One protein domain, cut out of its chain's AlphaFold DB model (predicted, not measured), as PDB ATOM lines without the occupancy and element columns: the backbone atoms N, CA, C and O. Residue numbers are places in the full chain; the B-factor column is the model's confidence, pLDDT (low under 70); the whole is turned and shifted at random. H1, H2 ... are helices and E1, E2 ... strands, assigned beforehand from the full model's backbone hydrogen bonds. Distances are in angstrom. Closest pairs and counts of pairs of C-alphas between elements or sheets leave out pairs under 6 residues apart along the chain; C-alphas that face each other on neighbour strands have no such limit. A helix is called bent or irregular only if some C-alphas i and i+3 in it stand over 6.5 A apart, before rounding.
ATOM      1  N   PHE A  54     128.025 187.766 188.022       75.44
ATOM      2  CA  PHE A  54     128.533 186.545 188.643       75.44
ATOM      3  C   PHE A  54     129.365 186.845 189.895       75.44
ATOM      4  O   PHE A  54     129.183 186.224 190.939       75.44
ATOM      5  N   SER A  55     130.216 187.878 189.836       81.50
ATOM      6  CA  SER A  55     130.944 188.344 191.020       81.50
ATOM      7  C   SER A  55     130.001 188.822 192.130       81.50
ATOM      8  O   SER A  55     130.347 188.710 193.304       81.50
ATOM      9  N   ASN A  56     128.824 189.354 191.784       84.00
ATOM     10  CA  ASN A  56     127.819 189.738 192.767       84.00
ATOM     11  C   ASN A  56     127.182 188.516 193.438       84.00
ATOM     12  O   ASN A  56     127.022 188.543 194.649       84.00
ATOM     13  N   PHE A  57     126.902 187.440 192.693       86.94
ATOM     14  CA  PHE A  57     126.408 186.185 193.273       86.94
ATOM     15  C   PHE A  57     127.362 185.647 194.340       86.94
ATOM     16  O   PHE A  57     126.934 185.386 195.461       86.94
ATOM     17  N   GLU A  58     128.657 185.555 194.033       85.56
ATOM     18  CA  GLU A  58     129.633 185.082 195.019       85.56
ATOM     19  C   GLU A  58     129.700 186.015 196.231       85.56
ATOM     20  O   GLU A  58     129.703 185.559 197.366       85.56
ATOM     21  N   LYS A  59     129.693 187.336 196.028       86.31
ATOM     22  CA  LYS A  59     129.704 188.282 197.154       86.31
ATOM     23  C   LYS A  59     128.478 188.139 198.051       86.31
ATOM     24  O   LYS A  59     128.643 188.155 199.264       86.31
ATOM     25  N   THR A  60     127.293 187.990 197.464       87.06
ATOM     26  CA  THR A  60     126.042 187.767 198.196       87.06
ATOM     27  C   THR A  60     126.054 186.430 198.933       87.06
ATOM     28  O   THR A  60     125.607 186.352 200.065       87.06
ATOM     29  N   LEU A  61     126.598 185.366 198.338       88.06
ATOM     30  CA  LEU A  61     126.651 184.062 198.999       88.06
ATOM     31  C   LEU A  61     127.610 184.035 200.205       88.06
ATOM     32  O   LEU A  61     127.412 183.259 201.135       88.06
ATOM     33  N   TYR A  62     128.658 184.860 200.185       87.44
ATOM     34  CA  TYR A  62     129.654 184.947 201.258       87.44
ATOM     35  C   TYR A  62     129.435 186.147 202.200       87.44
ATOM     36  O   TYR A  62     130.318 186.450 203.007       87.44
ATOM     37  N   SER A  63     128.297 186.846 202.110       84.69
ATOM     38  CA  SER A  63     127.919 187.886 203.071       84.69
ATOM     39  C   SER A  63     127.235 187.287 204.305       84.69
ATOM     40  O   SER A  63     126.838 186.125 204.316       84.69
ATOM     41  N   TYR A  64     127.105 188.080 205.369       82.88
ATOM     42  CA  TYR A  64     126.473 187.640 206.619       82.88
ATOM     43  C   TYR A  64     124.942 187.502 206.534       82.88
ATOM     44  O   TYR A  64     124.314 186.973 207.448       82.88
ATOM     45  N   ASP A  65     124.349 188.009 205.456       81.75
ATOM     46  CA  ASP A  65     122.919 188.012 205.156       81.75
ATOM     47  C   ASP A  65     122.573 187.140 203.933       81.75
ATOM     48  O   ASP A  65     121.541 187.342 203.286       81.75
ATOM     49  N   TYR A  66     123.444 186.171 203.617       80.94
ATOM     50  CA  TYR A  66     123.363 185.304 202.437       80.94
ATOM     51  C   TYR A  66     122.035 184.545 202.303       80.94
ATOM     52  O   TYR A  66     121.615 184.270 201.179       80.94
ATOM     53  N   ASP A  67     121.365 184.231 203.411       78.75
ATOM     54  CA  ASP A  67     120.120 183.457 203.505       78.75
ATOM     55  C   ASP A  67     118.851 184.335 203.598       78.75
ATOM     56  O   ASP A  67     117.734 183.830 203.725       78.75
ATOM     57  N   ARG A  68     118.965 185.669 203.491       80.69
ATOM     58  CA  ARG A  68     117.788 186.554 203.546       80.69
ATOM     59  C   ARG A  68     116.946 186.457 202.274       80.69
ATOM     60  O   ARG A  68     117.376 186.885 201.209       80.69
ATOM     61  N   GLU A  69     115.686 186.054 202.413       65.94
ATOM     62  CA  GLU A  69     114.725 185.760 201.328       65.94
ATOM     63  C   GLU A  69     114.694 186.754 200.139       65.94
ATOM     64  O   GLU A  69     114.477 186.343 199.003       65.94
ATOM     65  N   LYS A  70     114.920 188.059 200.357       66.75
ATOM     66  CA  LYS A  70     114.876 189.088 199.290       66.75
ATOM     67  C   LYS A  70     116.232 189.577 198.783       66.75
ATOM     68  O   LYS A  70     116.276 190.238 197.746       66.75
ATOM     69  N   HIS A  71     117.308 189.324 199.518       72.19
ATOM     70  CA  HIS A  71     118.629 189.918 199.255       72.19
ATOM     71  C   HIS A  71     119.761 188.888 199.209       72.19
ATOM     72  O   HIS A  71     120.869 189.220 198.796       72.19
ATOM     73  N   GLY A  72     119.458 187.651 199.587       83.00
ATOM     74  CA  GLY A  72     120.357 186.518 199.609       83.00
ATOM     75  C   GLY A  72     120.466 185.798 198.269       83.00
ATOM     76  O   GLY A  72     119.927 186.221 197.237       83.00
ATOM     77  N   TYR A  73     121.171 184.670 198.297       89.88
ATOM     78  CA  TYR A  73     121.528 183.906 197.101       89.88
ATOM     79  C   TYR A  73     120.301 183.379 196.336       89.88
ATOM     80  O   TYR A  73     120.364 183.223 195.116       89.88
ATOM     81  N   THR A  74     119.172 183.155 197.019       91.94
ATOM     82  CA  THR A  74     117.916 182.650 196.434       91.94
ATOM     83  C   THR A  74     117.326 183.589 195.378       91.94
ATOM     84  O   THR A  74     116.620 183.141 194.481       91.94
ATOM     85  N   SER A  75     117.661 184.884 195.424       91.25
ATOM     86  CA  SER A  75     117.279 185.866 194.397       91.25
ATOM     87  C   SER A  75     118.142 185.805 193.128       91.25
ATOM     88  O   SER A  75     117.833 186.459 192.130       91.25
ATOM     89  N   MET A  76     119.246 185.054 193.168       92.19
ATOM     90  CA  MET A  76     120.276 185.037 192.129       92.19
ATOM     91  C   MET A  76     120.432 183.681 191.446       92.19
ATOM     92  O   MET A  76     120.937 183.636 190.322       92.19
ATOM     93  N   ILE A  77     120.023 182.592 192.097       94.38
ATOM     94  CA  ILE A  77     120.169 181.232 191.578       94.38
ATOM     95  C   ILE A  77     118.824 180.525 191.470       94.38
ATOM     96  O   ILE A  77     117.903 180.783 192.240       94.38
ATOM     97  N   ASP A  78     118.750 179.575 190.549       96.62
ATOM     98  CA  ASP A  78     117.725 178.546 190.567       96.62
ATOM     99  C   ASP A  78     118.133 177.499 191.606       96.62
ATOM    100  O   ASP A  78     118.994 176.651 191.358       96.62
ATOM    101  N   VAL A  79     117.574 177.628 192.811       96.75
ATOM    102  CA  VAL A  79     117.951 176.813 193.976       96.75
ATOM    103  C   VAL A  79     117.787 175.322 193.680       96.75
ATOM    104  O   VAL A  79     118.657 174.527 194.033       96.75
ATOM    105  N   ASP A  80     116.720 174.948 192.979       97.50
ATOM    106  CA  ASP A  80     116.413 173.554 192.668       97.50
ATOM    107  C   ASP A  80     117.470 172.929 191.740       97.50
ATOM    108  O   ASP A  80     117.864 171.781 191.948       97.50
ATOM    109  N   SER A  81     118.026 173.677 190.779       97.44
ATOM    110  CA  SER A  81     119.126 173.205 189.924       97.44
ATOM    111  C   SER A  81     120.411 172.944 190.711       97.44
ATOM    112  O   SER A  81     121.135 171.992 190.413       97.44
ATOM    113  N   PHE A  82     120.695 173.748 191.740       97.31
ATOM    114  CA  PHE A  82     121.841 173.539 192.628       97.31
ATOM    115  C   PHE A  82     121.615 172.328 193.538       97.31
ATOM    116  O   PHE A  82     122.542 171.545 193.755       97.31
ATOM    117  N   VAL A  83     120.387 172.139 194.026       98.44
ATOM    118  CA  VAL A  83     119.988 170.958 194.801       98.44
ATOM    119  C   VAL A  83     120.128 169.682 193.963       98.44
ATOM    120  O   VAL A  83     120.770 168.726 194.402       98.44
ATOM    121  N   ASP A  84     119.601 169.666 192.736       98.19
ATOM    122  CA  ASP A  84     119.714 168.517 191.833       98.19
ATOM    123  C   ASP A  84     121.183 168.259 191.446       98.19
ATOM    124  O   ASP A  84     121.628 167.107 191.439       98.19
ATOM    125  N   TYR A  85     121.980 169.310 191.211       97.25
ATOM    126  CA  TYR A  85     123.421 169.179 190.977       97.25
ATOM    127  C   TYR A  85     124.138 168.525 192.164       97.25
ATOM    128  O   TYR A  85     124.971 167.638 191.953       97.25
ATOM    129  N   PHE A  86     123.819 168.934 193.398       97.56
ATOM    130  CA  PHE A  86     124.388 168.336 194.605       97.56
ATOM    131  C   PHE A  86     124.069 166.842 194.668       97.56
ATOM    132  O   PHE A  86     124.976 166.017 194.752       97.56
ATOM    133  N   ILE A  87     122.791 166.483 194.535       98.31
ATOM    134  CA  ILE A  87     122.323 165.098 194.650       98.31
ATOM    135  C   ILE A  87     122.958 164.193 193.589       98.31
ATOM    136  O   ILE A  87     123.424 163.102 193.917       98.31
ATOM    137  N   ILE A  88     123.006 164.629 192.328       97.44
ATOM    138  CA  ILE A  88     123.540 163.808 191.231       97.44
ATOM    139  C   ILE A  88     125.043 163.555 191.413       97.44
ATOM    140  O   ILE A  88     125.515 162.429 191.232       97.44
ATOM    141  N   ASN A  89     125.808 164.579 191.794       96.44
ATOM    142  CA  ASN A  89     127.244 164.429 192.028       96.44
ATOM    143  C   ASN A  89     127.547 163.630 193.301       96.44
ATOM    144  O   ASN A  89     128.496 162.852 193.304       96.44
ATOM    145  N   GLU A  90     126.735 163.763 194.353       96.62
ATOM    146  CA  GLU A  90     126.887 162.962 195.569       96.62
ATOM    147  C   GLU A  90     126.547 161.489 195.333       96.62
ATOM    148  O   GLU A  90     127.302 160.625 195.769       96.62
ATOM    149  N   LEU A  91     125.462 161.170 194.619       97.50
ATOM    150  CA  LEU A  91     125.092 159.780 194.318       97.50
ATOM    151  C   LEU A  91     126.128 159.081 193.432       97.50
ATOM    152  O   LEU A  91     126.394 157.893 193.595       97.50
ATOM    153  N   SER A  92     126.701 159.817 192.486       95.69
ATOM    154  CA  SER A  92     127.723 159.292 191.581       95.69
ATOM    155  C   SER A  92     129.139 159.376 192.156       95.69
ATOM    156  O   SER A  92     130.048 158.787 191.585       95.69
ATOM    157  N   SER A  93     129.354 160.082 193.270       94.94
ATOM    158  CA  SER A  93     130.685 160.407 193.798       94.94
ATOM    159  C   SER A  93     131.624 160.962 192.718       94.94
ATOM    160  O   SER A  93     132.733 160.461 192.525       94.94
ATOM    161  N   ASN A  94     131.172 161.965 191.960       93.50
ATOM    162  CA  ASN A  94     132.002 162.569 190.920       93.50
ATOM    163  C   ASN A  94     133.193 163.322 191.548       93.50
ATOM    164  O   ASN A  94     133.029 164.411 192.103       93.50
ATOM    165  N   ALA A  95     134.399 162.750 191.446       86.88
ATOM    166  CA  ALA A  95     135.615 163.308 192.043       86.88
ATOM    167  C   ALA A  95     135.989 164.690 191.494       86.88
ATOM    168  O   ALA A  95     136.560 165.499 192.231       86.88
ATOM    169  N   ASP A  96     135.624 164.979 190.245       86.31
ATOM    170  CA  ASP A  96     135.952 166.238 189.584       86.31
ATOM    171  C   ASP A  96     134.996 167.368 189.958       86.31
ATOM    172  O   ASP A  96     135.380 168.539 189.907       86.31
ATOM    173  N   ALA A  97     133.774 167.046 190.391       88.44
ATOM    174  CA  ALA A  97     132.761 168.041 190.700       88.44
ATOM    175  C   ALA A  97     133.267 169.027 191.760       88.44
ATOM    176  O   ALA A  97     133.731 168.653 192.840       88.44
ATOM    177  N   GLY A  98     133.195 170.316 191.443       78.94
ATOM    178  CA  GLY A  98     133.648 171.378 192.331       78.94
ATOM    179  C   GLY A  98     135.101 171.830 192.154       78.94
ATOM    180  O   GLY A  98     135.433 172.950 192.528       78.94
ATOM    181  N   ASN A  99     135.961 171.007 191.557       77.31
ATOM    182  CA  ASN A  99     137.355 171.368 191.256       77.31
ATOM    183  C   ASN A  99     137.571 171.560 189.750       77.31
ATOM    184  O   ASN A  99     138.263 172.480 189.316       77.31
ATOM    185  N   TYR A 100     136.920 170.701 188.975       79.56
ATOM    186  CA  TYR A 100     136.777 170.710 187.528       79.56
ATOM    187  C   TYR A 100     135.293 170.466 187.202       79.56
ATOM    188  O   TYR A 100     134.435 170.653 188.069       79.56
ATOM    189  N   SER A 101     134.974 170.117 185.954       80.38
ATOM    190  CA  SER A 101     133.667 169.580 185.520       80.38
ATOM    191  C   SER A 101     132.432 170.307 186.071       80.38
ATOM    192  O   SER A 101     131.386 169.714 186.310       80.38
ATOM    193  N   THR A 102     132.562 171.620 186.265       82.38
ATOM    194  CA  THR A 102     131.532 172.476 186.845       82.38
ATOM    195  C   THR A 102     131.132 173.496 185.800       82.38
ATOM    196  O   THR A 102     131.968 174.277 185.340       82.38
ATOM    197  N   TYR A 103     129.850 173.509 185.446       83.81
ATOM    198  CA  TYR A 103     129.303 174.487 184.521       83.81
ATOM    199  C   TYR A 103     128.090 175.186 185.128       83.81
ATOM    200  O   TYR A 103     127.164 174.550 185.635       83.81
ATOM    201  N   ILE A 104     128.118 176.513 185.053       87.75
ATOM    202  CA  ILE A 104     127.045 177.402 185.480       87.75
ATOM    203  C   ILE A 104     126.651 178.289 184.303       87.75
ATOM    204  O   ILE A 104     127.502 178.722 183.522       87.75
ATOM    205  N   TYR A 105     125.359 178.552 184.154       87.12
ATOM    206  CA  TYR A 105     124.841 179.411 183.098       87.12
ATOM    207  C   TYR A 105     123.692 180.269 183.601       87.12
ATOM    208  O   TYR A 105     123.047 179.943 184.592       87.12
ATOM    209  N   LYS A 106     123.425 181.371 182.901       90.19
ATOM    210  CA  LYS A 106     122.278 182.225 183.194       90.19
ATOM    211  C   LYS A 106     121.065 181.786 182.377       90.19
ATOM    212  O   LYS A 106     121.148 181.715 181.148       90.19
ATOM    213  N   GLY A 107     119.969 181.473 183.062       89.88
ATOM    214  CA  GLY A 107     118.695 181.082 182.471       89.88
ATOM    215  C   GLY A 107     117.916 182.273 181.907       89.88
ATOM    216  O   GLY A 107     118.267 183.439 182.099       89.88
ATOM    217  N   THR A 108     116.822 181.986 181.195       90.75
ATOM    218  CA  THR A 108     115.906 183.022 180.674       90.75
ATOM    219  C   THR A 108     115.073 183.694 181.767       90.75
ATOM    220  O   THR A 108     114.489 184.746 181.537       90.75
ATOM    221  N   ASP A 109     115.029 183.083 182.946       90.25
ATOM    222  CA  ASP A 109     114.493 183.614 184.202       90.25
ATOM    223  C   ASP A 109     115.438 184.621 184.885       90.25
ATOM    224  O   ASP A 109     115.074 185.219 185.891       90.25
ATOM    225  N   ASN A 110     116.625 184.855 184.311       90.00
ATOM    226  CA  ASN A 110     117.715 185.655 184.871       90.00
ATOM    227  C   ASN A 110     118.363 185.081 186.140       90.00
ATOM    228  O   ASN A 110     119.149 185.794 186.770       90.00
ATOM    229  N   LEU A 111     118.117 183.813 186.462       92.44
ATOM    230  CA  LEU A 111     118.788 183.104 187.545       92.44
ATOM    231  C   LEU A 111     120.023 182.369 187.021       92.44
ATOM    232  O   LEU A 111     120.123 182.053 185.832       92.44
ATOM    233  N   TYR A 112     120.990 182.113 187.894       94.12
ATOM    234  CA  TYR A 112     122.079 181.191 187.601       94.12
ATOM    235  C   TYR A 112     121.640 179.748 187.856       94.12
ATOM    236  O   TYR A 112     121.045 179.446 188.885       94.12
ATOM    237  N   HIS A 113     121.969 178.863 186.924       94.62
ATOM    238  CA  HIS A 113     121.638 177.440 186.931       94.62
ATOM    239  C   HIS A 113     122.913 176.611 186.869       94.62
ATOM    240  O   HIS A 113     123.843 176.967 186.138       94.62
ATOM    241  N   MET A 114     122.939 175.476 187.564       92.31
ATOM    242  CA  MET A 114     124.009 174.488 187.409       92.31
ATOM    243  C   MET A 114     123.623 173.392 186.417       92.31
ATOM    244  O   MET A 114     122.458 173.014 186.299       92.31
ATOM    245  N   CYS A 115     124.613 172.841 185.714       90.25
ATOM    246  CA  CYS A 115     124.438 171.578 185.008       90.25
ATOM    247  C   CYS A 115     125.594 170.622 185.280       90.25
ATOM    248  O   CYS A 115     126.746 171.024 185.445       90.25
ATOM    249  N   VAL A 116     125.266 169.335 185.299       91.50
ATOM    250  CA  VAL A 116     126.247 168.264 185.449       91.50
ATOM    251  C   VAL A 116     127.036 168.065 184.155       91.50
ATOM    252  O   VAL A 116     126.503 168.236 183.057       91.50
ATOM    253  N   TRP A 117     128.313 167.713 184.284       90.38
ATOM    254  CA  TRP A 117     129.224 167.494 183.164       90.38
ATOM    255  C   TRP A 117     130.299 166.465 183.546       90.38
ATOM    256  O   TRP A 117     130.679 166.394 184.709       90.38
ATOM    257  N   ASP A 118     130.763 165.686 182.563       90.62
ATOM    258  CA  ASP A 118     131.936 164.790 182.624       90.62
ATOM    259  C   ASP A 118     131.981 163.810 183.818       90.62
ATOM    260  O   ASP A 118     132.600 164.057 184.850       90.62
ATOM    261  N   PHE A 119     131.278 162.680 183.679       94.06
ATOM    262  CA  PHE A 119     131.093 161.670 184.739       94.06
ATOM    263  C   PHE A 119     131.951 160.414 184.523       94.06
ATOM    264  O   PHE A 119     131.739 159.384 185.158       94.06
ATOM    265  N   ASN A 120     132.937 160.470 183.630       91.00
ATOM    266  CA  ASN A 120     133.871 159.367 183.394       91.00
ATOM    267  C   ASN A 120     134.696 159.015 184.644       91.00
ATOM    268  O   ASN A 120     135.080 157.860 184.785       91.00
ATOM    269  N   ASN A 121     134.939 159.972 185.545       92.19
ATOM    270  CA  ASN A 121     135.664 159.787 186.809       92.19
ATOM    271  C   ASN A 121     134.747 159.523 188.022       92.19
ATOM    272  O   ASN A 121     135.206 159.508 189.165       92.19
ATOM    273  N   ALA A 122     133.452 159.314 187.789       94.75
ATOM    274  CA  ALA A 122     132.484 159.000 188.830       94.75
ATOM    275  C   ALA A 122     132.459 157.492 189.152       94.75
ATOM    276  O   ALA A 122     133.127 156.679 188.513       94.75
ATOM    277  N   CYS A 123     131.680 157.106 190.158       95.75
ATOM    278  CA  CYS A 123     131.399 155.725 190.543       95.75
ATOM    279  C   CYS A 123     132.659 154.877 190.793       95.75
ATOM    280  O   CYS A 123     132.767 153.743 190.329       95.75
ATOM    281  N   ASN A 124     133.632 155.439 191.518       94.06
ATOM    282  CA  ASN A 124     134.931 154.812 191.788       94.06
ATOM    283  C   ASN A 124     135.759 154.488 190.530       94.06
ATOM    284  O   ASN A 124     136.561 153.551 190.533       94.06
ATOM    285  N   ASN A 125     135.599 155.276 189.463       93.75
ATOM    286  CA  ASN A 125     136.433 155.216 188.262       93.75
ATOM    287  C   ASN A 125     137.514 156.317 188.216       93.75
ATOM    288  O   ASN A 125     138.038 156.635 187.153       93.75
ATOM    289  N   TYR A 126     137.860 156.912 189.364       92.88
ATOM    290  CA  TYR A 126     138.917 157.921 189.447       92.88
ATOM    291  C   TYR A 126     140.310 157.280 189.436       92.88
ATOM    292  O   TYR A 126     140.558 156.291 190.134       92.88
ATOM    293  N   PHE A 127     141.207 157.834 188.621       90.50
ATOM    294  CA  PHE A 127     142.488 157.213 188.275       90.50
ATOM    295  C   PHE A 127     143.558 157.329 189.369       90.50
ATOM    296  O   PHE A 127     144.386 156.426 189.498       90.50
ATOM    297  N   GLU A 128     143.544 158.407 190.159       89.25
ATOM    298  CA  GLU A 128     144.589 158.672 191.161       89.25
ATOM    299  C   GLU A 128     144.399 157.854 192.440       89.25
ATOM    300  O   GLU A 128     145.377 157.416 193.043       89.25
ATOM    301  N   GLU A 129     143.149 157.623 192.840       90.75
ATOM    302  CA  GLU A 129     142.819 156.949 194.093       90.75
ATOM    303  C   GLU A 129     141.469 156.234 194.043       90.75
ATOM    304  O   GLU A 129     140.632 156.476 193.168       90.75
ATOM    305  N   GLU A 130     141.279 155.308 194.982       91.38
ATOM    306  CA  GLU A 130     139.990 154.667 195.214       91.38
ATOM    307  C   GLU A 130     139.064 155.624 195.961       91.38
ATOM    308  O   GLU A 130     139.416 156.144 197.019       91.38
ATOM    309  N   LEU A 131     137.863 155.836 195.425       91.31
ATOM    310  CA  LEU A 131     136.878 156.698 196.062       91.31
ATOM    311  C   LEU A 131     136.029 155.884 197.045       91.31
ATOM    312  O   LEU A 131     135.374 154.921 196.623       91.31
ATOM    313  N   PRO A 132     135.954 156.277 198.329       92.50
ATOM    314  CA  PRO A 132     135.038 155.636 199.259       92.50
ATOM    315  C   PRO A 132     133.591 155.850 198.800       92.50
ATOM    316  O   PRO A 132     133.254 156.865 198.196       92.50
ATOM    317  N   TYR A 133     132.706 154.897 199.093       94.69
ATOM    318  CA  TYR A 133     131.261 155.090 198.902       94.69
ATOM    319  C   TYR A 133     130.616 155.854 200.074       94.69
ATOM    320  O   TYR A 133     129.412 156.103 200.061       94.69
ATOM    321  N   THR A 134     131.401 156.235 201.086       96.31
ATOM    322  CA  THR A 134     130.967 156.954 202.289       96.31
ATOM    323  C   THR A 134     131.523 158.379 202.319       96.31
ATOM    324  O   THR A 134     132.531 158.675 201.685       96.31
ATOM    325  N   GLY A 135     130.866 159.258 203.079       94.81
ATOM    326  CA  GLY A 135     131.226 160.672 203.211       94.81
ATOM    327  C   GLY A 135     130.581 161.556 202.142       94.81
ATOM    328  O   GLY A 135     130.245 161.088 201.055       94.81
ATOM    329  N   PHE A 136     130.382 162.835 202.456       94.94
ATOM    330  CA  PHE A 136     129.981 163.840 201.468       94.94
ATOM    331  C   PHE A 136     131.218 164.423 200.783       94.94
ATOM    332  O   PHE A 136     132.271 164.549 201.413       94.94
ATOM    333  N   PHE A 137     131.092 164.756 199.499       90.25
ATOM    334  CA  PHE A 137     132.202 165.237 198.673       90.25
ATOM    335  C   PHE A 137     132.059 166.710 198.287       90.25
ATOM    336  O   PHE A 137     133.067 167.407 198.197       90.25
ATOM    337  N   LEU A 138     130.838 167.193 198.040       90.81
ATOM    338  CA  LEU A 138     130.557 168.565 197.611       90.81
ATOM    339  C   LEU A 138     130.385 169.541 198.771       90.81
ATOM    340  O   LEU A 138     130.540 170.741 198.571       90.81
ATOM    341  N   ASN A 139     130.108 169.063 199.982       87.94
ATOM    342  CA  ASN A 139     129.810 169.902 201.146       87.94
ATOM    343  C   ASN A 139     130.949 170.875 201.541       87.94
ATOM    344  O   ASN A 139     130.740 171.792 202.327       87.94
ATOM    345  N   ASN A 140     132.162 170.694 201.019       85.62
ATOM    346  CA  ASN A 140     133.298 171.596 201.220       85.62
ATOM    347  C   ASN A 140     133.892 172.123 199.899       85.62
ATOM    348  O   ASN A 140     135.061 172.510 199.866       85.62
ATOM    349  N   ARG A 141     133.114 172.116 198.806       86.00
ATOM    350  CA  ARG A 141     133.561 172.536 197.470       86.00
ATOM    351  C   ARG A 141     132.686 173.655 196.913       86.00
ATOM    352  O   ARG A 141     131.463 173.619 197.025       86.00
ATOM    353  N   LEU A 142     133.321 174.610 196.230       85.31
ATOM    354  CA  LEU A 142     132.666 175.769 195.605       85.31
ATOM    355  C   LEU A 142     131.661 176.460 196.551       85.31
ATOM    356  O   LEU A 142     131.903 176.625 197.742       85.31
ATOM    357  N   TRP A 143     130.515 176.846 195.992       90.44
ATOM    358  CA  TRP A 143     129.387 177.491 196.640       90.44
ATOM    359  C   TRP A 143     128.685 176.579 197.641       90.44
ATOM    360  O   TRP A 143     128.082 177.085 198.580       90.44
ATOM    361  N   PHE A 144     128.794 175.255 197.497       93.50
ATOM    362  CA  PHE A 144     128.161 174.312 198.417       93.50
ATOM    363  C   PHE A 144     128.761 174.377 199.816       93.50
ATOM    364  O   PHE A 144     128.043 174.090 200.764       93.50
ATOM    365  N   GLU A 145     130.006 174.843 199.975       90.12
ATOM    366  CA  GLU A 145     130.542 175.147 201.304       90.12
ATOM    367  C   GLU A 145     129.655 176.163 202.038       90.12
ATOM    368  O   GLU A 145     129.427 176.008 203.235       90.12
ATOM    369  N   MET A 146     129.138 177.185 201.350       91.94
ATOM    370  CA  MET A 146     128.258 178.191 201.952       91.94
ATOM    371  C   MET A 146     126.784 177.794 201.906       91.94
ATOM    372  O   MET A 146     126.107 177.932 202.915       91.94
ATOM    373  N   LEU A 147     126.292 177.247 200.792       95.25
ATOM    374  CA  LEU A 147     124.871 176.915 200.629       95.25
ATOM    375  C   LEU A 147     124.373 175.919 201.686       95.25
ATOM    376  O   LEU A 147     123.281 176.084 202.206       95.25
ATOM    377  N   ILE A 148     125.183 174.929 202.083       95.38
ATOM    378  CA  ILE A 148     124.778 173.958 203.121       95.38
ATOM    379  C   ILE A 148     124.683 174.552 204.536       95.38
ATOM    380  O   ILE A 148     124.350 173.832 205.475       95.38
ATOM    381  N   LYS A 149     125.068 175.819 204.725       94.00
ATOM    382  CA  LYS A 149     124.891 176.524 205.999       94.00
ATOM    383  C   LYS A 149     123.472 177.069 206.146       94.00
ATOM    384  O   LYS A 149     123.059 177.321 207.272       94.00
ATOM    385  N   ASP A 150     122.730 177.182 205.045       94.81
ATOM    386  CA  ASP A 150     121.313 177.520 205.066       94.81
ATOM    387  C   ASP A 150     120.473 176.270 205.371       94.81
ATOM    388  O   ASP A 150     120.580 175.234 204.702       94.81
ATOM    389  N   GLU A 151     119.631 176.370 206.399       95.12
ATOM    390  CA  GLU A 151     118.696 175.319 206.789       95.12
ATOM    391  C   GLU A 151     117.731 174.981 205.644       95.12
ATOM    392  O   GLU A 151     117.587 173.800 205.323       95.12
ATOM    393  N   ASP A 152     117.171 175.980 204.946       95.75
ATOM    394  CA  ASP A 152     116.227 175.757 203.839       95.75
ATOM    395  C   ASP A 152     116.893 174.977 202.699       95.75
ATOM    396  O   ASP A 152     116.333 174.012 202.177       95.75
ATOM    397  N   PHE A 153     118.139 175.322 202.361       97.06
ATOM    398  CA  PHE A 153     118.900 174.603 201.341       97.06
ATOM    399  C   PHE A 153     119.147 173.139 201.723       97.06
ATOM    400  O   PHE A 153     118.939 172.234 200.909       97.06
ATOM    401  N   THR A 154     119.569 172.881 202.967       97.81
ATOM    402  CA  THR A 154     119.795 171.504 203.431       97.81
ATOM    403  C   THR A 154     118.506 170.681 203.472       97.81
ATOM    404  O   THR A 154     118.513 169.533 203.019       97.81
ATOM    405  N   GLU A 155     117.383 171.262 203.905       98.31
ATOM    406  CA  GLU A 155     116.081 170.585 203.880       98.31
ATOM    407  C   GLU A 155     115.613 170.282 202.455       98.31
ATOM    408  O   GLU A 155     115.116 169.183 202.194       98.31
ATOM    409  N   ARG A 156     115.827 171.199 201.504       98.62
ATOM    410  CA  ARG A 156     115.517 170.948 200.089       98.62
ATOM    411  C   ARG A 156     116.305 169.771 199.535       98.62
ATOM    412  O   ARG A 156     115.707 168.927 198.869       98.62
ATOM    413  N   ILE A 157     117.606 169.667 199.833       98.69
ATOM    414  CA  ILE A 157     118.416 168.504 199.430       98.69
ATOM    415  C   ILE A 157     117.813 167.218 199.981       98.69
ATOM    416  O   ILE A 157     117.587 166.277 199.222       98.69
ATOM    417  N   ILE A 158     117.529 167.178 201.281       98.81
ATOM    418  CA  ILE A 158     116.994 165.992 201.955       98.81
ATOM    419  C   ILE A 158     115.663 165.567 201.322       98.81
ATOM    420  O   ILE A 158     115.497 164.417 200.906       98.81
ATOM    421  N   GLN A 159     114.718 166.498 201.188       98.81
ATOM    422  CA  GLN A 159     113.389 166.220 200.639       98.81
ATOM    423  C   GLN A 159     113.459 165.785 199.172       98.81
ATOM    424  O   GLN A 159     112.805 164.814 198.767       98.81
ATOM    425  N   ARG A 160     114.273 166.476 198.369       98.75
ATOM    426  CA  ARG A 160     114.456 166.163 196.952       98.75
ATOM    427  C   ARG A 160     115.132 164.810 196.764       98.75
ATOM    428  O   ARG A 160     114.662 164.024 195.942       98.75
ATOM    429  N   TYR A 161     116.153 164.499 197.559       98.81
ATOM    430  CA  TYR A 161     116.827 163.204 197.554       98.81
ATOM    431  C   TYR A 161     115.842 162.064 197.838       98.81
ATOM    432  O   TYR A 161     115.726 161.144 197.027       98.81
ATOM    433  N   HIS A 162     115.053 162.158 198.914       98.75
ATOM    434  CA  HIS A 162     114.038 161.148 199.249       98.75
ATOM    435  C   HIS A 162     112.989 160.968 198.155       98.75
ATOM    436  O   HIS A 162     112.541 159.851 197.894       98.75
ATOM    437  N   SER A 163     112.581 162.061 197.509       98.56
ATOM    438  CA  SER A 163     111.660 162.006 196.372       98.56
ATOM    439  C   SER A 163     112.270 161.236 195.197       98.56
ATOM    440  O   SER A 163     111.661 160.300 194.676       98.56
ATOM    441  N   LEU A 164     113.510 161.563 194.827       98.56
ATOM    442  CA  LEU A 164     114.216 160.924 193.720       98.56
ATOM    443  C   LEU A 164     114.537 159.448 193.995       98.56
ATOM    444  O   LEU A 164     114.409 158.621 193.090       98.56
ATOM    445  N   ARG A 165     114.894 159.092 195.235       98.38
ATOM    446  CA  ARG A 165     115.198 157.709 195.646       98.38
ATOM    447  C   ARG A 165     114.007 156.759 195.570       98.38
ATOM    448  O   ARG A 165     114.202 155.570 195.347       98.38
ATOM    449  N   LYS A 166     112.774 157.270 195.655       98.12
ATOM    450  CA  LYS A 166     111.547 156.480 195.430       98.12
ATOM    451  C   LYS A 166     111.290 156.145 193.956       98.12
ATOM    452  O   LYS A 166     110.379 155.375 193.669       98.12
ATOM    453  N   GLY A 167     112.037 156.738 193.025       97.12
ATOM    454  CA  GLY A 167     111.768 156.630 191.594       97.12
ATOM    455  C   GLY A 167     113.036 156.680 190.757       97.12
ATOM    456  O   GLY A 167     113.701 155.663 190.588       97.12
ATOM    457  N   LEU A 168     113.351 157.852 190.200       97.56
ATOM    458  CA  LEU A 168     114.416 158.030 189.204       97.56
ATOM    459  C   LEU A 168     115.781 157.500 189.665       97.56
ATOM    460  O   LEU A 168     116.521 156.937 188.866       97.56
ATOM    461  N   LEU A 169     116.094 157.671 190.948       98.19
ATOM    462  CA  LEU A 169     117.355 157.248 191.549       98.19
ATOM    463  C   LEU A 169     117.206 155.964 192.374       98.19
ATOM    464  O   LEU A 169     118.086 155.673 193.180       98.19
ATOM    465  N   SER A 170     116.112 155.209 192.214       98.31
ATOM    466  CA  SER A 170     115.982 153.869 192.798       98.31
ATOM    467  C   SER A 170     117.012 152.912 192.191       98.31
ATOM    468  O   SER A 170     117.406 153.067 191.035       98.31
ATOM    469  N   GLU A 171     117.437 151.894 192.936       97.88
ATOM    470  CA  GLU A 171     118.369 150.877 192.440       97.88
ATOM    471  C   GLU A 171     117.809 150.190 191.193       97.88
ATOM    472  O   GLU A 171     118.541 149.973 190.232       97.88
ATOM    473  N   GLU A 172     116.503 149.913 191.174       98.25
ATOM    474  CA  GLU A 172     115.818 149.346 190.012       98.25
ATOM    475  C   GLU A 172     115.926 150.263 188.787       98.25
ATOM    476  O   GLU A 172     116.294 149.803 187.708       98.25
ATOM    477  N   SER A 173     115.652 151.564 188.943       98.38
ATOM    478  CA  SER A 173     115.743 152.531 187.845       98.38
ATOM    479  C   SER A 173     117.175 152.687 187.340       98.38
ATOM    480  O   SER A 173     117.391 152.713 186.129       98.38
ATOM    481  N   LEU A 174     118.153 152.754 188.248       98.31
ATOM    482  CA  LEU A 174     119.568 152.871 187.900       98.31
ATOM    483  C   LEU A 174     120.070 151.621 187.171       98.31
ATOM    484  O   LEU A 174     120.752 151.735 186.155       98.31
ATOM    485  N   TYR A 175     119.717 150.428 187.653       98.38
ATOM    486  CA  TYR A 175     120.115 149.177 187.010       98.38
ATOM    487  C   TYR A 175     119.457 149.011 185.650       98.38
ATOM    488  O   TYR A 175     120.159 148.706 184.691       98.38
ATOM    489  N   ARG A 176     118.154 149.298 185.545       98.44
ATOM    490  CA  ARG A 176     117.438 149.284 184.268       98.44
ATOM    491  C   ARG A 176     118.092 150.222 183.258       98.44
ATOM    492  O   ARG A 176     118.318 149.813 182.129       98.44
ATOM    493  N   TYR A 177     118.459 151.438 183.664       98.12
ATOM    494  CA  TYR A 177     119.141 152.380 182.774       98.12
ATOM    495  C   TYR A 177     120.505 151.857 182.293       98.12
ATOM    496  O   TYR A 177     120.846 152.010 181.120       98.12
ATOM    497  N   ILE A 178     121.283 151.225 183.180       97.81
ATOM    498  CA  ILE A 178     122.560 150.592 182.814       97.81
ATOM    499  C   ILE A 178     122.326 149.463 181.802       97.81
ATOM    500  O   ILE A 178     123.012 149.421 180.783       97.81
ATOM    501  N   ASP A 179     121.343 148.597 182.051       98.00
ATOM    502  CA  ASP A 179     121.031 147.447 181.195       98.00
ATOM    503  C   ASP A 179     120.540 147.883 179.812       98.00
ATOM    504  O   ASP A 179     121.096 147.472 178.796       98.00
ATOM    505  N   GLU A 180     119.585 148.814 179.759       98.19
ATOM    506  CA  GLU A 180     119.089 149.391 178.506       98.19
ATOM    507  C   GLU A 180     120.206 150.092 177.718       98.19
ATOM    508  O   GLU A 180     120.258 150.017 176.488       98.19
ATOM    509  N   THR A 181     121.140 150.749 178.415       97.38
ATOM    510  CA  THR A 181     122.306 151.371 177.776       97.38
ATOM    511  C   THR A 181     123.241 150.317 177.190       97.38
ATOM    512  O   THR A 181     123.713 150.491 176.064       97.38
ATOM    513  N   LEU A 182     123.511 149.226 177.915       95.88
ATOM    514  CA  LEU A 182     124.342 148.120 177.435       95.88
ATOM    515  C   LEU A 182     123.731 147.455 176.199       95.88
ATOM    516  O   LEU A 182     124.450 147.235 175.220       95.88
ATOM    517  N   ASP A 183     122.419 147.227 176.201       96.81
ATOM    518  CA  ASP A 183     121.682 146.698 175.053       96.81
ATOM    519  C   ASP A 183     121.765 147.640 173.848       96.81
ATOM    520  O   ASP A 183     122.064 147.216 172.727       96.81
ATOM    521  N   PHE A 184     121.578 148.943 174.080       97.38
ATOM    522  CA  PHE A 184     121.669 149.957 173.035       97.38
ATOM    523  C   PHE A 184     123.057 149.995 172.375       97.38
ATOM    524  O   PHE A 184     123.166 150.091 171.148       97.38
ATOM    525  N   ILE A 185     124.133 149.896 173.163       96.25
ATOM    526  CA  ILE A 185     125.505 149.947 172.637       96.25
ATOM    527  C   ILE A 185     126.047 148.584 172.193       96.25
ATOM    528  O   ILE A 185     127.113 148.551 171.570       96.25
ATOM    529  N   ALA A 186     125.347 147.474 172.457       95.38
ATOM    530  CA  ALA A 186     125.827 146.113 172.203       95.38
ATOM    531  C   ALA A 186     126.415 145.908 170.789       95.38
ATOM    532  O   ALA A 186     127.533 145.387 170.680       95.38
ATOM    533  N   PRO A 187     125.790 146.396 169.692       94.69
ATOM    534  CA  PRO A 187     126.347 146.237 168.347       94.69
ATOM    535  C   PRO A 187     127.688 146.958 168.138       94.69
ATOM    536  O   PRO A 187     128.438 146.621 167.220       94.69
ATOM    537  N   ALA A 188     127.989 147.989 168.932       96.38
ATOM    538  CA  ALA A 188     129.219 148.770 168.832       96.38
ATOM    539  C   ALA A 188     130.394 148.158 169.606       96.38
ATOM    540  O   ALA A 188     131.544 148.442 169.266       96.38
ATOM    541  N   LEU A 189     130.131 147.294 170.590       93.75
ATOM    542  CA  LEU A 189     131.159 146.755 171.485       93.75
ATOM    543  C   LEU A 189     132.215 145.936 170.734       93.75
ATOM    544  O   LEU A 189     133.410 146.170 170.905       93.75
ATOM    545  N   ALA A 190     131.791 145.058 169.820       92.44
ATOM    546  CA  ALA A 190     132.714 144.261 169.010       92.44
ATOM    547  C   ALA A 190     133.592 145.132 168.092       92.44
ATOM    548  O   ALA A 190     134.778 144.858 167.911       92.44
ATOM    549  N   ARG A 191     133.035 146.222 167.539       95.62
ATOM    550  CA  ARG A 191     133.805 147.179 166.724       95.62
ATOM    551  C   ARG A 191     134.814 147.955 167.565       95.62
ATOM    552  O   ARG A 191     135.905 148.247 167.081       95.62
ATOM    553  N   ASN A 192     134.447 148.294 168.801       95.69
ATOM    554  CA  ASN A 192     135.351 148.937 169.743       95.69
ATOM    555  C   ASN A 192     136.550 148.031 170.041       95.69
ATOM    556  O   ASN A 192     137.684 148.482 169.916       95.69
ATOM    557  N   ASP A 193     136.312 146.753 170.338       94.44
ATOM    558  CA  ASP A 193     137.392 145.822 170.685       94.44
ATOM    559  C   ASP A 193     138.297 145.498 169.503       94.44
ATOM    560  O   ASP A 193     139.518 145.466 169.643       94.44
ATOM    561  N   ALA A 194     137.722 145.344 168.309       95.69
ATOM    562  CA  ALA A 194     138.504 145.154 167.092       95.69
ATOM    563  C   ALA A 194     139.448 146.337 166.810       95.69
ATOM    564  O   ALA A 194     140.506 146.158 166.210       95.69
ATOM    565  N   ARG A 195     139.070 147.551 167.233       96.81
ATOM    566  CA  ARG A 195     139.863 148.767 167.019       96.81
ATOM    567  C   ARG A 195     140.858 149.045 168.144       96.81
ATOM    568  O   ARG A 195     141.954 149.523 167.858       96.81
ATOM    569  N   TRP A 196     140.466 148.817 169.395       95.06
ATOM    570  CA  TRP A 196     141.197 149.289 170.577       95.06
ATOM    571  C   TRP A 196     141.738 148.169 171.476       95.06
ATOM    572  O   TRP A 196     142.437 148.470 172.440       95.06
ATOM    573  N   GLY A 197     141.477 146.901 171.146       95.19
ATOM    574  CA  GLY A 197     141.903 145.734 171.923       95.19
ATOM    575  C   GLY A 197     140.835 145.239 172.900       95.19
ATOM    576  O   GLY A 197     139.728 145.765 172.946       95.19
ATOM    577  N   SER A 198     141.144 144.216 173.695       93.62
ATOM    578  CA  SER A 198     140.231 143.719 174.734       93.62
ATOM    579  C   SER A 198     139.981 144.764 175.831       93.62
ATOM    580  O   SER A 198     140.716 145.744 175.961       93.62
ATOM    581  N   VAL A 199     138.951 144.546 176.654       91.38
ATOM    582  CA  VAL A 199     138.652 145.405 177.817       91.38
ATOM    583  C   VAL A 199     139.850 145.480 178.756       91.38
ATOM    584  O   VAL A 199     140.260 146.575 179.121       91.38
ATOM    585  N   GLU A 200     140.455 144.335 179.073       93.94
ATOM    586  CA  GLU A 200     141.676 144.259 179.875       93.94
ATOM    587  C   GLU A 200     142.789 145.146 179.299       93.94
ATOM    588  O   GLU A 200     143.402 145.923 180.027       93.94
ATOM    589  N   GLN A 201     143.032 145.089 177.983       94.25
ATOM    590  CA  GLN A 201     144.057 145.907 177.329       94.25
ATOM    591  C   GLN A 201     143.742 147.405 177.401       94.25
ATOM    592  O   GLN A 201     144.649 148.203 177.625       94.25
ATOM    593  N   GLN A 202     142.473 147.778 177.221       91.75
ATOM    594  CA  GLN A 202     142.018 149.165 177.302       91.75
ATOM    595  C   GLN A 202     142.089 149.711 178.735       91.75
ATOM    596  O   GLN A 202     142.458 150.866 178.922       91.75
ATOM    597  N   ALA A 203     141.758 148.890 179.734       90.62
ATOM    598  CA  ALA A 203     141.719 149.286 181.135       90.62
ATOM    599  C   ALA A 203     143.095 149.248 181.808       90.62
ATOM    600  O   ALA A 203     143.289 149.917 182.815       90.62
ATOM    601  N   LYS A 204     144.055 148.477 181.287       91.88
ATOM    602  CA  LYS A 204     145.338 148.214 181.948       91.88
ATOM    603  C   LYS A 204     146.081 149.490 182.356       91.88
ATOM    604  O   LYS A 204     146.583 150.236 181.518       91.88
ATOM    605  N   GLY A 205     146.256 149.656 183.666       91.56
ATOM    606  CA  GLY A 205     147.043 150.741 184.253       91.56
ATOM    607  C   GLY A 205     146.336 152.096 184.253       91.56
ATOM    608  O   GLY A 205     147.008 153.104 184.456       91.56
ATOM    609  N   LEU A 206     145.018 152.128 184.024       91.50
ATOM    610  CA  LEU A 206     144.222 153.347 184.152       91.50
ATOM    611  C   LEU A 206     143.890 153.671 185.610       91.50
ATOM    612  O   LEU A 206     143.806 154.843 185.949       91.50
ATOM    613  N   LEU A 207     143.715 152.659 186.464       94.06
ATOM    614  CA  LEU A 207     143.351 152.843 187.872       94.06
ATOM    615  C   LEU A 207     144.473 152.403 188.819       94.06
ATOM    616  O   LEU A 207     145.178 151.420 188.561       94.06
ATOM    617  N   VAL A 208     144.594 153.105 189.947       91.00
ATOM    618  CA  VAL A 208     145.533 152.796 191.037       91.00
ATOM    619  C   VAL A 208     144.760 152.476 192.328       91.00
ATOM    620  O   VAL A 208     143.841 153.219 192.670       91.00
ATOM    621  N   PRO A 209     145.102 151.400 193.071       92.44
ATOM    622  CA  PRO A 209     146.101 150.374 192.747       92.44
ATOM    623  C   PRO A 209     145.704 149.514 191.539       92.44
ATOM    624  O   PRO A 209     144.537 149.456 191.158       92.44
ATOM    625  N   VAL A 210     146.678 148.799 190.956       91.25
ATOM    626  CA  VAL A 210     146.476 147.994 189.733       91.25
ATOM    627  C   VAL A 210     145.324 146.987 189.868       91.25
ATOM    628  O   VAL A 210     144.644 146.713 188.884       91.25
ATOM    629  N   SER A 211     145.047 146.500 191.078       91.88
ATOM    630  CA  SER A 211     143.929 145.595 191.382       91.88
ATOM    631  C   SER A 211     142.540 146.165 191.075       91.88
ATOM    632  O   SER A 211     141.586 145.400 191.022       91.88
ATOM    633  N   ARG A 212     142.407 147.483 190.875       93.50
ATOM    634  CA  ARG A 212     141.148 148.125 190.460       93.50
ATOM    635  C   ARG A 212     140.877 148.023 188.962       93.50
ATOM    636  O   ARG A 212     139.757 148.288 188.541       93.50
ATOM    637  N   ASN A 213     141.878 147.689 188.147       92.75
ATOM    638  CA  ASN A 213     141.693 147.607 186.700       92.75
ATOM    639  C   ASN A 213     140.876 146.361 186.364       92.75
ATOM    640  O   ASN A 213     141.212 145.254 186.778       92.75
ATOM    641  N   LEU A 214     139.802 146.566 185.611       92.44
ATOM    642  CA  LEU A 214     138.818 145.542 185.293       92.44
ATOM    643  C   LEU A 214     139.219 144.810 184.010       92.44
ATOM    644  O   LEU A 214     139.682 145.422 183.048       92.44
ATOM    645  N   ASP A 215     139.017 143.498 183.985       92.56
ATOM    646  CA  ASP A 215     139.425 142.626 182.878       92.56
ATOM    647  C   ASP A 215     138.317 142.397 181.832       92.56
ATOM    648  O   ASP A 215     138.574 141.927 180.722       92.56
ATOM    649  N   SER A 216     137.075 142.757 182.159       94.19
ATOM    650  CA  SER A 216     135.896 142.430 181.362       94.19
ATOM    651  C   SER A 216     134.773 143.458 181.522       94.19
ATOM    652  O   SER A 216     134.685 144.181 182.515       94.19
ATOM    653  N   ARG A 217     133.866 143.513 180.535       92.38
ATOM    654  CA  ARG A 217     132.673 144.381 180.597       92.38
ATOM    655  C   ARG A 217     131.736 144.009 181.736       92.38
ATOM    656  O   ARG A 217     131.219 144.901 182.389       92.38
ATOM    657  N   SER A 218     131.561 142.710 181.985       94.50
ATOM    658  CA  SER A 218     130.755 142.224 183.108       94.50
ATOM    659  C   SER A 218     131.334 142.685 184.449       94.50
ATOM    660  O   SER A 218     130.577 143.116 185.316       94.50
ATOM    661  N   ALA A 219     132.664 142.678 184.608       94.88
ATOM    662  CA  ALA A 219     133.296 143.217 185.808       94.88
ATOM    663  C   ALA A 219     133.054 144.731 185.954       94.88
ATOM    664  O   ALA A 219     132.742 145.191 187.051       94.88
ATOM    665  N   ALA A 220     133.129 145.497 184.858       93.62
ATOM    666  CA  ALA A 220     132.821 146.931 184.862       93.62
ATOM    667  C   ALA A 220     131.359 147.238 185.204       93.62
ATOM    668  O   ALA A 220     131.088 148.103 186.033       93.62
ATOM    669  N   GLU A 221     130.420 146.496 184.625       95.94
ATOM    670  CA  GLU A 221     129.001 146.596 184.963       95.94
ATOM    671  C   GLU A 221     128.758 146.273 186.445       95.94
ATOM    672  O   GLU A 221     128.090 147.029 187.152       95.94
ATOM    673  N   GLY A 222     129.339 145.172 186.934       96.38
ATOM    674  CA  GLY A 222     129.230 144.755 188.330       96.38
ATOM    675  C   GLY A 222     129.798 145.791 189.302       96.38
ATOM    676  O   GLY A 222     129.189 146.051 190.341       96.38
ATOM    677  N   GLN A 223     130.923 146.421 188.951       95.31
ATOM    678  CA  GLN A 223     131.535 147.503 189.723       95.31
ATOM    679  C   GLN A 223     130.626 148.737 189.769       95.31
ATOM    680  O   GLN A 223     130.347 149.227 190.864       95.31
ATOM    681  N   LEU A 224     130.080 149.170 188.628       97.00
ATOM    682  CA  LEU A 224     129.205 150.341 188.549       97.00
ATOM    683  C   LEU A 224     127.913 150.135 189.353       97.00
ATOM    684  O   LEU A 224     127.571 150.956 190.208       97.00
ATOM    685  N   LYS A 225     127.218 149.011 189.127       98.12
ATOM    686  CA  LYS A 225     125.993 148.657 189.862       98.12
ATOM    687  C   LYS A 225     126.268 148.506 191.359       98.12
ATOM    688  O   LYS A 225     125.535 149.042 192.190       98.12
ATOM    689  N   GLY A 226     127.346 147.802 191.711       97.75
ATOM    690  CA  GLY A 226     127.748 147.581 193.097       97.75
ATOM    691  C   GLY A 226     128.077 148.877 193.834       97.75
ATOM    692  O   GLY A 226     127.643 149.051 194.975       97.75
ATOM    693  N   TYR A 227     128.792 149.799 193.182       97.50
ATOM    694  CA  TYR A 227     129.131 151.094 193.763       97.50
ATOM    695  C   TYR A 227     127.887 151.953 193.986       97.50
ATOM    696  O   TYR A 227     127.676 152.411 195.107       97.50
ATOM    697  N   LEU A 228     127.024 152.102 192.973       98.31
ATOM    698  CA  LEU A 228     125.785 152.882 193.085       98.31
ATOM    699  C   LEU A 228     124.868 152.360 194.195       98.31
ATOM    700  O   LEU A 228     124.316 153.153 194.950       98.31
ATOM    701  N   ARG A 229     124.757 151.036 194.357       98.44
ATOM    702  CA  ARG A 229     124.002 150.434 195.465       98.44
ATOM    703  C   ARG A 229     124.587 150.794 196.824       98.44
ATOM    704  O   ARG A 229     123.857 151.206 197.719       98.44
ATOM    705  N   ASN A 230     125.895 150.612 197.001       98.50
ATOM    706  CA  ASN A 230     126.545 150.888 198.282       98.50
ATOM    707  C   ASN A 230     126.493 152.387 198.614       98.50
ATOM    708  O   ASN A 230     126.252 152.754 199.763       98.50
ATOM    709  N   ARG A 231     126.673 153.244 197.602       98.12
ATOM    710  CA  ARG A 231     126.602 154.698 197.727       98.12
ATOM    711  C   ARG A 231     125.188 155.179 198.039       98.12
ATOM    712  O   ARG A 231     125.017 155.941 198.982       98.12
ATOM    713  N   GLY A 232     124.190 154.691 197.303       98.38
ATOM    714  CA  GLY A 232     122.776 154.976 197.547       98.38
ATOM    715  C   GLY A 232     122.354 154.570 198.955       98.38
ATOM    716  O   GLY A 232     121.821 155.395 199.685       98.38
ATOM    717  N   LYS A 233     122.714 153.357 199.395       98.62
ATOM    718  CA  LYS A 233     122.447 152.901 200.766       98.62
ATOM    719  C   LYS A 233     123.096 153.802 201.820       98.62
ATOM    720  O   LYS A 233     122.452 154.156 202.803       98.62
ATOM    721  N   TRP A 234     124.362 154.178 201.632       98.62
ATOM    722  CA  TRP A 234     125.031 155.074 202.573       98.62
ATOM    723  C   TRP A 234     124.345 156.444 202.628       98.62
ATOM    724  O   TRP A 234     124.133 156.973 203.717       98.62
ATOM    725  N   LEU A 235     123.964 157.003 201.478       98.62
ATOM    726  CA  LEU A 235     123.223 158.261 201.424       98.62
ATOM    727  C   LEU A 235     121.848 158.133 202.092       98.62
ATOM    728  O   LEU A 235     121.495 159.011 202.868       98.62
ATOM    729  N   ASP A 236     121.115 157.037 201.897       98.69
ATOM    730  CA  ASP A 236     119.831 156.798 202.577       98.69
ATOM    731  C   ASP A 236     119.974 156.839 204.109       98.69
ATOM    732  O   ASP A 236     119.122 157.389 204.803       98.69
ATOM    733  N   GLU A 237     121.074 156.295 204.634       98.69
ATOM    734  CA  GLU A 237     121.377 156.275 206.069       98.69
ATOM    735  C   GLU A 237     121.892 157.625 206.604       98.69
ATOM    736  O   GLU A 237     121.789 157.884 207.803       98.69
ATOM    737  N   ASN A 238     122.462 158.484 205.749       98.62
ATOM    738  CA  ASN A 238     123.240 159.650 206.188       98.62
ATOM    739  C   ASN A 238     122.763 161.000 205.632       98.62
ATOM    740  O   ASN A 238     123.257 162.025 206.100       98.62
ATOM    741  N   ILE A 239     121.817 161.058 204.689       98.44
ATOM    742  CA  ILE A 239     121.389 162.318 204.051       98.44
ATOM    743  C   ILE A 239     120.883 163.339 205.078       98.44
ATOM    744  O   ILE A 239     121.205 164.520 205.003       98.44
ATOM    745  N   GLU A 240     120.194 162.865 206.116       98.44
ATOM    746  CA  GLU A 240     119.660 163.690 207.206       98.44
ATOM    747  C   GLU A 240     120.758 164.382 208.027       98.44
ATOM    748  O   GLU A 240     120.515 165.403 208.673       98.44
ATOM    749  N   THR A 241     121.984 163.847 208.000       98.00
ATOM    750  CA  THR A 241     123.123 164.432 208.715       98.00
ATOM    751  C   THR A 241     123.594 165.740 208.086       98.00
ATOM    752  O   THR A 241     124.374 166.448 208.718       98.00
ATOM    753  N   LEU A 242     123.097 166.120 206.900       97.50
ATOM    754  CA  LEU A 242     123.363 167.434 206.308       97.50
ATOM    755  C   LEU A 242     122.921 168.590 207.219       97.50
ATOM    756  O   LEU A 242     123.605 169.610 207.259       97.50
ATOM    757  N   ARG A 243     121.878 168.398 208.046       97.25
ATOM    758  CA  ARG A 243     121.436 169.386 209.055       97.25
ATOM    759  C   ARG A 243     122.533 169.804 210.029       97.25
ATOM    760  O   ARG A 243     122.479 170.877 210.621       97.25
ATOM    761  N   GLN A 244     123.553 168.967 210.224       96.00
ATOM    762  CA  GLN A 244     124.668 169.323 211.099       96.00
ATOM    763  C   GLN A 244     125.463 170.525 210.567       96.00
ATOM    764  O   GLN A 244     126.130 171.192 211.354       96.00
ATOM    765  N   TYR A 245     125.429 170.782 209.254       94.56
ATOM    766  CA  TYR A 245     126.169 171.874 208.622       94.56
ATOM    767  C   TYR A 245     125.439 173.218 208.712       94.56
ATOM    768  O   TYR A 245     126.113 174.244 208.776       94.56
ATOM    769  N   SER A 246     124.106 173.197 208.795       94.44
ATOM    770  CA  SER A 246     123.230 174.366 208.956       94.44
ATOM    771  C   SER A 246     122.836 174.647 210.414       94.44
ATOM    772  O   SER A 246     122.242 175.676 210.721       94.44
ATOM    773  N   ALA A 247     123.212 173.775 211.356       93.19
ATOM    774  CA  ALA A 247     122.923 173.964 212.774       93.19
ATOM    775  C   ALA A 247     123.431 175.321 213.299       93.19
ATOM    776  O   ALA A 247     124.602 175.669 213.128       93.19
ATOM    777  N   SER A 248     122.588 176.047 214.040       87.94
ATOM    778  CA  SER A 248     122.881 177.396 214.561       87.94
ATOM    779  C   SER A 248     124.219 177.506 215.310       87.94
ATOM    780  O   SER A 248     124.947 178.489 215.166       87.94
ATOM    781  N   SER A 249     124.599 176.470 216.064       88.44
ATOM    782  CA  SER A 249     125.880 176.394 216.780       88.44
ATOM    783  C   SER A 249     127.106 176.309 215.863       88.44
ATOM    784  O   SER A 249     128.200 176.702 216.269       88.44
ATOM    785  N   ARG A 250     126.941 175.813 214.633       85.25
ATOM    786  CA  ARG A 250     127.983 175.722 213.600       85.25
ATOM    787  C   ARG A 250     128.027 176.956 212.708       85.25
ATOM    788  O   ARG A 250     129.112 177.313 212.251       85.25
ATOM    789  N   VAL A 251     126.884 177.607 212.484       89.38
ATOM    790  CA  VAL A 251     126.783 178.712 211.521       89.38
ATOM    791  C   VAL A 251     126.868 180.107 212.137       89.38
ATOM    792  O   VAL A 251     127.024 181.070 211.401       89.38
TER     793      VAL A 251
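This is residues 54 to 251 of the 259 residues of an uncharacterized protein of Blautia sp. TF12-12AT (UniProt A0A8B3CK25). A long helix, H7, runs along much of an elongated model, with H4 and H5a following each other along it, H4 beside residues 236 to 246 and H5a beside residues 221 to 232. H2 crosses H4 and reaches H7 with its last residues, and the hairpin E1 E2 packs on H2, mainly through E2; H5b and H6 lie at one end of the long axis, and residues 183 to 188 stick out. The printed part has 198 residues, with eight named helices and two antiparallel strands in the order H1 H2 E1 E2 H3 H4 H5 H6 H7 H8, mostly helix. It is compact, with a radius of gyration of the C-alphas of 19.1 A, and spans 59 by 34 by 31 A.

H1, residues 54 to 61, begins with C-alpha 54 at (128.533, 186.545, 188.643). H2 is residues 79 to 92, 20.2 A long. E1, residues 102 to 106, and E2, residues 112 to 116, follow. H3 is residues 144 to 147 and H4 residues 151 to 165, 21.1 A. H5, residues 171 to 196, was assigned as one helix by its hydrogen bonds but is bent, with C-alphas 184 and 187 7.6 A apart. Its arms are H5a, residues 171 to 184, and H5b, residues 187 to 196, itself irregular, with C-alphas 187 and 190 6.7 A apart. H6 is residues 199 to 203. H7, residues 217 to 246, is 42.3 A long and irregular, with C-alphas 237 and 240 7.7 A apart and a kink of 55 degrees near residue 240. H8, residues 248 to 251, ends with C-alpha 251 at (126.783, 178.712, 211.521).

H7 is the hub. It touches H4 at a shallow tilt of 32 degrees, opposite ways, closest at the C-alphas of Glu 151 and Ser 246, 5.1 A. It touches H5a, opposite ways, at a shallow tilt of 34 degrees, only just short of steep, closest at the C-alphas of Glu 171 and Arg 229, 6.4 A. H2 touches H7 with residues 91 to 92 alone, and H4 at a steep tilt of 55 degrees, closest at the C-alphas of Val 83 and Ile 157, 5.5 A. The closest C-alphas of H2 and E2, Ser 81 and Met 114, are 5.6 A apart. In the hairpin E1 and E2, N 113 and O 105 are within hydrogen-bond range at 2.8 A. H3 is near H2 and H7; H1 and H3, H5b and H6, and H7 and H8 are close but not clearly touching. Every O i to N i+4 pair is within range in H1, H2, H4, H5a and H6, but 5 of 6 in H5b and 19 of 26 in H7; H3 and H8 are too short for such a pair.

The C-alphas farthest apart, Ala 194 and Ser 249, are 60.0 A apart. The printed part has no cut; the links H1 to H2, E2 to H3 and H6 to H7 are long. The mean pLDDT of the printed part is 92.8, and residues 69 to 70 are under 70.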